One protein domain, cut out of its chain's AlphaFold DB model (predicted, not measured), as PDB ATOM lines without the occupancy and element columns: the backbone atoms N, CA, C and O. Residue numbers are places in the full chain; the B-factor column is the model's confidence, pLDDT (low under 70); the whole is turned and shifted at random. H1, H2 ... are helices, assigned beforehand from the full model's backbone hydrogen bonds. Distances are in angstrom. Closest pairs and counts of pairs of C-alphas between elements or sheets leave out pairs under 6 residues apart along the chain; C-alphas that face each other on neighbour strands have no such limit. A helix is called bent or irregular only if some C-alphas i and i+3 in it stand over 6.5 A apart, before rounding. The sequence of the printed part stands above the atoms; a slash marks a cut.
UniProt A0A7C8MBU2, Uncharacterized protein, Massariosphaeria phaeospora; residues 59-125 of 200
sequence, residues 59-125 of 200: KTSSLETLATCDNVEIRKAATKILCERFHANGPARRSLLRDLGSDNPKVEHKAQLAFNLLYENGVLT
ATOM      1  N   LYS A  59      -2.674 -31.709 -41.973       85.00
ATOM      2  CA  LYS A  59      -3.470 -32.892 -41.606       85.00
ATOM      3  C   LYS A  59      -2.798 -34.177 -42.112       85.00
ATOM      4  O   LYS A  59      -2.255 -34.204 -43.214       85.00
ATOM      5  N   THR A  60      -2.863 -35.252 -41.328       86.38
ATOM      6  CA  THR A  60      -2.297 -36.563 -41.705       86.38
ATOM      7  C   THR A  60      -2.914 -37.114 -42.990       86.38
ATOM      8  O   THR A  60      -2.189 -37.645 -43.820       86.38
ATOM      9  N   SER A  61      -4.215 -36.897 -43.206       85.69
ATOM     10  CA  SER A  61      -4.912 -37.280 -44.441       85.69
ATOM     11  C   SER A  61      -4.372 -36.559 -45.678       85.69
ATOM     12  O   SER A  61      -4.210 -37.162 -46.736       85.69
ATOM     13  N   SER A  62      -4.032 -35.274 -45.550       90.38
ATOM     14  CA  SER A  62      -3.400 -34.520 -46.635       90.38
ATOM     15  C   SER A  62      -2.002 -35.054 -46.946       90.38
ATOM     16  O   SER A  62      -1.645 -35.176 -48.114       90.38
ATOM     17  N   LEU A  63      -1.219 -35.418 -45.922       87.69
ATOM     18  CA  LEU A  63       0.098 -36.031 -46.119       87.69
ATOM     19  C   LEU A  63       0.012 -37.410 -46.775       87.69
ATOM     20  O   LEU A  63       0.851 -37.720 -47.611       87.69
ATOM     21  N   GLU A  64      -0.996 -38.213 -46.446       90.19
ATOM     22  CA  GLU A  64      -1.241 -39.505 -47.097       90.19
ATOM     23  C   GLU A  64      -1.528 -39.340 -48.597       90.19
ATOM     24  O   GLU A  64      -0.947 -40.038 -49.429       90.19
ATOM     25  N   THR A  65      -2.349 -38.351 -48.967       91.00
ATOM     26  CA  THR A  65      -2.591 -38.025 -50.383       91.00
ATOM     27  C   THR A  65      -1.309 -37.562 -51.088       91.00
ATOM     28  O   THR A  65      -1.020 -37.976 -52.207       91.00
ATOM     29  N   LEU A  66      -0.485 -36.735 -50.436       88.25
ATOM     30  CA  LEU A  66       0.789 -36.282 -51.009       88.25
ATOM     31  C   LEU A  66       1.830 -37.410 -51.099       88.25
ATOM     32  O   LEU A  66       2.605 -37.449 -52.050       88.25
ATOM     33  N   ALA A  67       1.827 -38.357 -50.162       88.88
ATOM     34  CA  ALA A  67       2.702 -39.528 -50.181       88.88
ATOM     35  C   ALA A  67       2.302 -40.563 -51.249       88.88
ATOM     36  O   ALA A  67       3.073 -41.469 -51.553       88.88
ATOM     37  N   THR A  68       1.113 -40.441 -51.836       92.50
ATOM     38  CA  THR A  68       0.620 -41.333 -52.898       92.50
ATOM     39  C   THR A  68       0.589 -40.665 -54.271       92.50
ATOM     40  O   THR A  68       0.318 -41.334 -55.262       92.50
ATOM     41  N   CYS A  69       0.906 -39.369 -54.358       91.25
ATOM     42  CA  CYS A  69       0.917 -38.648 -55.628       91.25
ATOM     43  C   CYS A  69       2.067 -39.096 -56.545       91.25
ATOM     44  O   CYS A  69       3.089 -39.595 -56.071       91.25
ATOM     45  N   ASP A  70       1.929 -38.868 -57.856       91.94
ATOM     46  CA  ASP A  70       2.898 -39.309 -58.872       91.94
ATOM     47  C   ASP A  70       4.252 -38.597 -58.766       91.94
ATOM     48  O   ASP A  70       5.302 -39.185 -59.048       91.94
ATOM     49  N   ASN A  71       4.251 -37.347 -58.293       92.75
ATOM     50  CA  ASN A  71       5.464 -36.555 -58.156       92.75
ATOM     51  C   ASN A  71       6.369 -37.126 -57.053       92.75
ATOM     52  O   ASN A  71       6.061 -37.052 -55.863       92.75
ATOM     53  N   VAL A  72       7.517 -37.660 -57.470       89.62
ATOM     54  CA  VAL A  72       8.472 -38.365 -56.601       89.62
ATOM     55  C   VAL A  72       9.007 -37.467 -55.484       89.62
ATOM     56  O   VAL A  72       9.155 -37.927 -54.355       89.62
ATOM     57  N   GLU A  73       9.250 -36.189 -55.770       83.94
ATOM     58  CA  GLU A  73       9.811 -35.243 -54.800       83.94
ATOM     59  C   GLU A  73       8.789 -34.879 -53.722       83.94
ATOM     60  O   GLU A  73       9.105 -34.889 -52.530       83.94
ATOM     61  N   ILE A  74       7.543 -34.617 -54.131       85.69
ATOM     62  CA  ILE A  74       6.439 -34.323 -53.207       85.69
ATOM     63  C   ILE A  74       6.155 -35.543 -52.339       85.69
ATOM     64  O   ILE A  74       6.052 -35.426 -51.116       85.69
ATOM     65  N   ARG A  75       6.098 -36.719 -52.965       88.31
ATOM     66  CA  ARG A  75       5.924 -37.992 -52.278       88.31
ATOM     67  C   ARG A  75       7.009 -38.215 -51.232       88.31
ATOM     68  O   ARG A  75       6.687 -38.425 -50.067       88.31
ATOM     69  N   LYS A  76       8.284 -38.086 -51.610       83.62
ATOM     70  CA  LYS A  76       9.427 -38.247 -50.701       83.62
ATOM     71  C   LYS A  76       9.373 -37.253 -49.539       83.62
ATOM     72  O   LYS A  76       9.584 -37.644 -48.392       83.62
ATOM     73  N   ALA A  77       9.046 -35.990 -49.808       84.62
ATOM     74  CA  ALA A  77       8.895 -34.974 -48.768       84.62
ATOM     75  C   ALA A  77       7.748 -35.303 -47.795       84.62
ATOM     76  O   ALA A  77       7.935 -35.237 -46.582       84.62
ATOM     77  N   ALA A  78       6.583 -35.712 -48.305       88.94
ATOM     78  CA  ALA A  78       5.432 -36.082 -47.484       88.94
ATOM     79  C   ALA A  78       5.701 -37.335 -46.632       88.94
ATOM     80  O   ALA A  78       5.416 -37.337 -45.432       88.94
ATOM     81  N   THR A  79       6.312 -38.371 -47.218       90.06
ATOM     82  CA  THR A  79       6.737 -39.580 -46.498       90.06
ATOM     83  C   THR A  79       7.737 -39.245 -45.391       90.06
ATOM     84  O   THR A  79       7.587 -39.746 -44.276       90.06
ATOM     85  N   LYS A  80       8.708 -38.359 -45.645       87.06
ATOM     86  CA  LYS A  80       9.676 -37.921 -44.629       87.06
ATOM     87  C   LYS A  80       8.993 -37.248 -43.438       87.06
ATOM     88  O   LYS A  80       9.264 -37.629 -42.304       87.06
ATOM     89  N   ILE A  81       8.055 -36.335 -43.687       85.88
ATOM     90  CA  ILE A  81       7.296 -35.660 -42.621       85.88
ATOM     91  C   ILE A  81       6.495 -36.678 -41.794       85.88
ATOM     92  O   ILE A  81       6.482 -36.610 -40.565       85.88
ATOM     93  N   LEU A  82       5.852 -37.660 -42.438       87.38
ATOM     94  CA  LEU A  82       5.150 -38.738 -41.727       87.38
ATOM     95  C   LEU A  82       6.097 -39.550 -40.832       87.38
ATOM     96  O   LEU A  82       5.751 -39.857 -39.689       87.38
ATOM     97  N   CYS A  83       7.298 -39.858 -41.321       87.50
ATOM     98  CA  CYS A  83       8.323 -40.564 -40.556       87.50
ATOM     99  C   CYS A  83       8.808 -39.747 -39.352       87.50
ATOM    100  O   CYS A  83       8.931 -40.285 -38.253       87.50
ATOM    101  N   GLU A  84       9.044 -38.447 -39.532       85.00
ATOM    102  CA  GLU A  84       9.465 -37.527 -38.467       85.00
ATOM    103  C   GLU A  84       8.404 -37.435 -37.364       85.00
ATOM    104  O   GLU A  84       8.722 -37.587 -36.181       85.00
ATOM    105  N   ARG A  85       7.126 -37.315 -37.739       86.25
ATOM    106  CA  ARG A  85       6.002 -37.351 -36.791       86.25
ATOM    107  C   ARG A  85       5.897 -38.677 -36.055       86.25
ATOM    108  O   ARG A  85       5.653 -38.699 -34.848       86.25
ATOM    109  N   PHE A  86       6.087 -39.788 -36.763       87.69
ATOM    110  CA  PHE A  86       6.123 -41.106 -36.140       87.69
ATOM    111  C   PHE A  86       7.253 -41.194 -35.104       87.69
ATOM    112  O   PHE A  86       7.034 -41.688 -33.999       87.69
ATOM    113  N   HIS A  87       8.436 -40.665 -35.420       83.56
ATOM    114  CA  HIS A  87       9.571 -40.649 -34.500       83.56
ATOM    115  C   HIS A  87       9.343 -39.747 -33.278       83.56
ATOM    116  O   HIS A  87       9.731 -40.119 -32.167       83.56
ATOM    117  N   ALA A  88       8.673 -38.604 -33.454       82.88
ATOM    118  CA  ALA A  88       8.243 -37.743 -32.351       82.88
ATOM    119  C   ALA A  88       7.214 -38.441 -31.435       82.88
ATOM    120  O   ALA A  88       7.173 -38.194 -30.227       82.88
ATOM    121  N   ASN A  89       6.419 -39.368 -31.978       85.44
ATOM    122  CA  ASN A  89       5.435 -40.139 -31.230       85.44
ATOM    123  C   ASN A  89       6.067 -41.334 -30.477       85.44
ATOM    124  O   ASN A  89       6.098 -42.478 -30.937       85.44
ATOM    125  N   GLY A  90       6.530 -41.072 -29.251       81.62
ATOM    126  CA  GLY A  90       7.161 -42.059 -28.365       81.62
ATOM    127  C   GLY A  90       6.419 -43.399 -28.171       81.62
ATOM    128  O   GLY A  90       7.070 -44.445 -28.258       81.62
ATOM    129  N   PRO A  91       5.098 -43.448 -27.887       88.06
ATOM    130  CA  PRO A  91       4.383 -44.718 -27.749       88.06
ATOM    131  C   PRO A  91       4.318 -45.519 -29.054       88.06
ATOM    132  O   PRO A  91       4.501 -46.731 -28.995       88.06
ATOM    133  N   ALA A  92       4.146 -44.874 -30.213       85.75
ATOM    134  CA  ALA A  92       4.128 -45.564 -31.505       85.75
ATOM    135  C   ALA A  92       5.480 -46.230 -31.808       85.75
ATOM    136  O   ALA A  92       5.531 -47.396 -32.204       85.75
ATOM    137  N   ARG A  93       6.585 -45.537 -31.502       86.44
ATOM    138  CA  ARG A  93       7.938 -46.103 -31.604       86.44
ATOM    139  C   ARG A  93       8.129 -47.323 -30.701       86.44
ATOM    140  O   ARG A  93       8.723 -48.310 -31.122       86.44
ATOM    141  N   ARG A  94       7.623 -47.281 -29.463       86.81
ATOM    142  CA  ARG A  94       7.689 -48.433 -28.545       86.81
ATOM    143  C   ARG A  94       6.877 -49.625 -29.049       86.81
ATOM    144  O   ARG A  94       7.328 -50.752 -28.870       86.81
ATOM    145  N   SER A  95       5.720 -49.388 -29.667       89.75
ATOM    146  CA  SER A  95       4.935 -50.453 -30.299       89.75
ATOM    147  C   SER A  95       5.696 -51.087 -31.462       89.75
ATOM    148  O   SER A  95       5.833 -52.299 -31.485       89.75
ATOM    149  N   LEU A  96       6.317 -50.286 -32.336       89.56
ATOM    150  CA  LEU A  96       7.128 -50.811 -33.442       89.56
ATOM    151  C   LEU A  96       8.310 -51.667 -32.959       89.56
ATOM    152  O   LEU A  96       8.574 -52.726 -33.515       89.56
ATOM    153  N   LEU A  97       9.007 -51.233 -31.903       87.56
ATOM    154  CA  LEU A  97      10.103 -52.009 -31.309       87.56
ATOM    155  C   LEU A  97       9.626 -53.334 -30.701       87.56
ATOM    156  O   LEU A  97      10.369 -54.309 -30.708       87.56
ATOM    157  N   ARG A  98       8.397 -53.375 -30.178       90.69
ATOM    158  CA  ARG A  98       7.771 -54.614 -29.705       90.69
ATOM    159  C   ARG A  98       7.410 -55.525 -30.874       90.69
ATOM    160  O   ARG A  98       7.661 -56.720 -30.799       90.69
ATOM    161  N   ASP A  99       6.861 -54.956 -31.940       90.19
ATOM    162  CA  ASP A  99       6.439 -55.696 -33.128       90.19
ATOM    163  C   ASP A  99       7.632 -56.309 -33.880       90.19
ATOM    164  O   ASP A  99       7.503 -57.397 -34.432       90.19
ATOM    165  N   LEU A 100       8.809 -55.670 -33.828       88.56
ATOM    166  CA  LEU A 100      10.081 -56.217 -34.328       88.56
ATOM    167  C   LEU A 100      10.567 -57.461 -33.569       88.56
ATOM    168  O   LEU A 100      11.351 -58.223 -34.116       88.56
ATOM    169  N   GLY A 101      10.150 -57.648 -32.315       84.50
ATOM    170  CA  GLY A 101      10.474 -58.827 -31.504       84.50
ATOM    171  C   GLY A 101       9.289 -59.776 -31.328       84.50
ATOM    172  O   GLY A 101       9.267 -60.540 -30.367       84.50
ATOM    173  N   SER A 102       8.265 -59.660 -32.176       89.12
ATOM    174  CA  SER A 102       7.050 -60.468 -32.098       89.12
ATOM    175  C   SER A 102       7.276 -61.861 -32.680       89.12
ATOM    176  O   SER A 102       7.828 -61.987 -33.765       89.12
ATOM    177  N   ASP A 103       6.748 -62.898 -32.025       90.38
ATOM    178  CA  ASP A 103       6.804 -64.285 -32.517       90.38
ATOM    179  C   ASP A 103       6.017 -64.497 -33.828       90.38
ATOM    180  O   ASP A 103       6.118 -65.542 -34.474       90.38
ATOM    181  N   ASN A 104       5.178 -63.530 -34.226       93.19
ATOM    182  CA  ASN A 104       4.405 -63.617 -35.457       93.19
ATOM    183  C   ASN A 104       5.216 -63.087 -36.656       93.19
ATOM    184  O   ASN A 104       5.377 -61.867 -36.781       93.19
ATOM    185  N   PRO A 105       5.585 -63.948 -37.625       89.19
ATOM    186  CA  PRO A 105       6.468 -63.565 -38.729       89.19
ATOM    187  C   PRO A 105       5.856 -62.490 -39.637       89.19
ATOM    188  O   PRO A 105       6.566 -61.698 -40.250       89.19
ATOM    189  N   LYS A 106       4.517 -62.410 -39.730       91.94
ATOM    190  CA  LYS A 106       3.844 -61.368 -40.526       91.94
ATOM    191  C   LYS A 106       3.926 -59.995 -39.864       91.94
ATOM    192  O   LYS A 106       3.923 -58.986 -40.567       91.94
ATOM    193  N   VAL A 107       3.920 -59.956 -38.533       89.44
ATOM    194  CA  VAL A 107       4.006 -58.714 -37.754       89.44
ATOM    195  C   VAL A 107       5.451 -58.238 -37.728       89.44
ATOM    196  O   VAL A 107       5.696 -57.083 -38.068       89.44
ATOM    197  N   GLU A 108       6.388 -59.148 -37.461       89.00
ATOM    198  CA  GLU A 108       7.827 -58.893 -37.519       89.00
ATOM    199  C   GLU A 108       8.238 -58.324 -38.884       89.00
ATOM    200  O   GLU A 108       8.810 -57.239 -38.957       89.00
ATOM    201  N   HIS A 109       7.842 -58.976 -39.984       88.69
ATOM    202  CA  HIS A 109       8.171 -58.516 -41.336       88.69
ATOM    203  C   HIS A 109       7.608 -57.118 -41.646       88.69
ATOM    204  O   HIS A 109       8.282 -56.282 -42.248       88.69
ATOM    205  N   LYS A 110       6.371 -56.819 -41.221       89.12
ATOM    206  CA  LYS A 110       5.783 -55.476 -41.387       89.12
ATOM    207  C   LYS A 110       6.523 -54.428 -40.560       89.12
ATOM    208  O   LYS A 110       6.746 -53.320 -41.046       89.12
ATOM    209  N   ALA A 111       6.908 -54.775 -39.338       90.31
ATOM    210  CA  ALA A 111       7.682 -53.899 -38.473       90.31
ATOM    211  C   ALA A 111       9.080 -53.639 -39.054       90.31
ATOM    212  O   ALA A 111       9.561 -52.507 -39.027       90.31
ATOM    213  N   GLN A 112       9.690 -54.650 -39.671       88.75
ATOM    214  CA  GLN A 112      10.970 -54.538 -40.361       88.75
ATOM    215  C   GLN A 112      10.887 -53.624 -41.591       88.75
ATOM    216  O   GLN A 112      11.734 -52.749 -41.756       88.75
ATOM    217  N   LEU A 113       9.832 -53.745 -42.407       89.88
ATOM    218  CA  LEU A 113       9.578 -52.824 -43.523       89.88
ATOM    219  C   LEU A 113       9.427 -51.374 -43.045       89.88
ATOM    220  O   LEU A 113      10.033 -50.468 -43.614       89.88
ATOM    221  N   ALA A 114       8.651 -51.153 -41.983       89.75
ATOM    222  CA  ALA A 114       8.483 -49.824 -41.405       89.75
ATOM    223  C   ALA A 114       9.809 -49.271 -40.855       89.75
ATOM    224  O   ALA A 114      10.119 -48.099 -41.058       89.75
ATOM    225  N   PHE A 115      10.623 -50.109 -40.209       87.75
ATOM    226  CA  PHE A 115      11.944 -49.725 -39.718       87.75
ATOM    227  C   PHE A 115      12.899 -49.326 -40.854       87.75
ATOM    228  O   PHE A 115      13.544 -48.281 -40.771       87.75
ATOM    229  N   ASN A 116      12.942 -50.105 -41.938       87.69
ATOM    230  CA  ASN A 116      13.751 -49.792 -43.118       87.69
ATOM    231  C   ASN A 116      13.327 -48.461 -43.747       87.69
ATOM    232  O   ASN A 116      14.175 -47.622 -44.039       87.69
ATOM    233  N   LEU A 117      12.021 -48.218 -43.860       88.12
ATOM    234  CA  LEU A 117      11.483 -46.966 -44.386       88.12
ATOM    235  C   LEU A 117      11.915 -45.756 -43.535       88.12
ATOM    236  O   LEU A 117      12.294 -44.716 -44.079       88.12
ATOM    237  N   LEU A 118      11.914 -45.881 -42.202       86.75
ATOM    238  CA  LEU A 118      12.394 -44.826 -41.297       86.75
ATOM    239  C   LEU A 118      13.898 -44.550 -41.459       86.75
ATOM    240  O   LEU A 118      14.327 -43.395 -41.358       86.75
ATOM    241  N   TYR A 119      14.689 -45.594 -41.712       82.62
ATOM    242  CA  TYR A 119      16.126 -45.488 -41.964       82.62
ATOM    243  C   TYR A 119      16.423 -44.827 -43.319       82.62
ATOM    244  O   TYR A 119      17.209 -43.884 -43.395       82.62
ATOM    245  N   GLU A 120      15.737 -45.242 -44.387       78.62
ATOM    246  CA  GLU A 120      15.879 -44.669 -45.735       78.62
ATOM    247  C   GLU A 120      15.572 -43.166 -45.779       78.62
ATOM    248  O   GLU A 120      16.222 -42.417 -46.516       78.62
ATOM    249  N   ASN A 121      14.619 -42.716 -44.957       80.19
ATOM    250  CA  ASN A 121      14.230 -41.311 -44.837       80.19
ATOM    251  C   ASN A 121      15.104 -40.507 -43.854       80.19
ATOM    252  O   ASN A 121      14.851 -39.319 -43.642       80.19
ATOM    253  N   GLY A 122      16.141 -41.123 -43.271       73.31
ATOM    254  CA  GLY A 122      17.112 -40.462 -42.393       73.31
ATOM    255  C   GLY A 122      16.548 -40.013 -41.043       73.31
ATOM    256  O   GLY A 122      17.204 -39.266 -40.322       73.31
ATOM    257  N   VAL A 123      15.338 -40.454 -40.686       69.19
ATOM    258  CA  VAL A 123      14.687 -40.084 -39.420       69.19
ATOM    259  C   VAL A 123      15.341 -40.800 -38.244       69.19
ATOM    260  O   VAL A 123      15.518 -40.226 -37.172       69.19
ATOM    261  N   LEU A 124      15.768 -42.040 -38.467       62.47
ATOM    262  CA  LEU A 124      16.695 -42.739 -37.588       62.47
ATOM    263  C   LEU A 124      18.118 -42.371 -38.020       62.47
ATOM    264  O   LEU A 124      18.792 -43.138 -38.700       62.47
ATOM    265  N   THR A 125      18.561 -41.162 -37.676       51.31
ATOM    266  CA  THR A 125      19.995 -40.852 -37.710       51.31
ATOM    267  C   THR A 125      20.654 -41.697 -36.615       51.31
ATOM    268  O   THR A 125      20.097 -41.798 -35.516       51.31
TER     269      THR A 125
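What this domain is: This is residues 59 to 125 of the 200 residues of an uncharacterized protein of Massariosphaeria phaeospora (UniProt A0A7C8MBU2). Four helices follow one another along a folded path: H1 and H2 make a helical hairpin at one end, and H2, H3 and H4 make the three sides of an open triangle with few contacts across it. H3 turns a corner from the end of H2, H4 folds back from H3 as the second arm of a V, and the last part of H4 comes back near Cys 83 of H2. The printed part has 67 residues with four named helices, in the order H1, H2, H3, H4, and no named strand; 52 residues are in the helices, and the class is all helix. The whole is only just compact, close to loose, with a radius of gyration of the C-alphas of 12.8 A, and it is elongated, spanning 37 by 23 by 22 A along its three main axes.

Where its parts are: After Lys 59, H1 takes residues 60 to 68 and is 12.5 A long from first to last C-alpha; it begins with C-alpha 60 at (-2.297, -36.563, -41.705). H2, the longest helix with 17 residues, takes residues 72 to 88 and is 24.3 A long. Its C-alpha 72 is at (8.472, -38.365, -56.601) and its C-alpha 88 is at (8.243, -37.743, -32.351), and the change from the one to the other is almost wholly in z. H3 takes residues 90 to 99 and is 14.5 A long. H4 takes residues 105 to 120 and is 22.2 A long; it ends with C-alpha 120 at (15.879, -44.669, -45.735). No helix is bent or irregular. Residues 121 to 125 follow H4 and belong to no named element.

How they stand to each other: H1 and H2 touch, with 15 pairs of C-alphas within 8 A. Their closest C-alphas are those of Ala 67 and Arg 75, 4.1 A apart. They form a helical hairpin, running opposite ways at a steep tilt of 39 degrees. H2 and H3 only just touch, with 3 pairs of C-alphas within 8 A, and they touch only at the corner by their link. H2 does this with residues 86 to 87 alone, and the closest C-alphas are those of His 87 and Arg 93, 6.4 A apart. The lines of H2 and H3 are about perpendicular, at 83 degrees. H3 and H4 touch, with 6 pairs of C-alphas within 8 A, and their closest C-alphas are those of Asp 99 and Glu 108, 5.6 A apart. They run opposite ways at a steep tilt of 48 degrees. H2 and H4 are close but not clearly touching, with 1 pair of C-alphas within 8 A, those of Cys 83 and Leu 118, 5.9 A apart. These two run opposite ways at a steep tilt of 69 degrees, only just short of about perpendicular, and their centres are 15.8 A apart. H1 is apart from H3 and from H4. Along the backbone, every O i to N i+4 pair is within hydrogen-bond range in H1, H2, H3 and H4.

The domain as a whole: The two C-alphas farthest apart are those of Asn 71 and Asp 103, at 37.8 A; Asn 71 is in the link from H1 to H2, and Asp 103 in the link from H3 to H4. The C-alphas of Lys 59 and Thr 125, the first and last printed residues, are 25.1 A apart. The printed part has no cut. The three links are tight, with 3 residues between H1 and H2, 1 between H2 and H3, and 5 between H3 and H4. The mean pLDDT of the printed part is 86.3. The model's confidence is low, under 70, in residues 123 to 125.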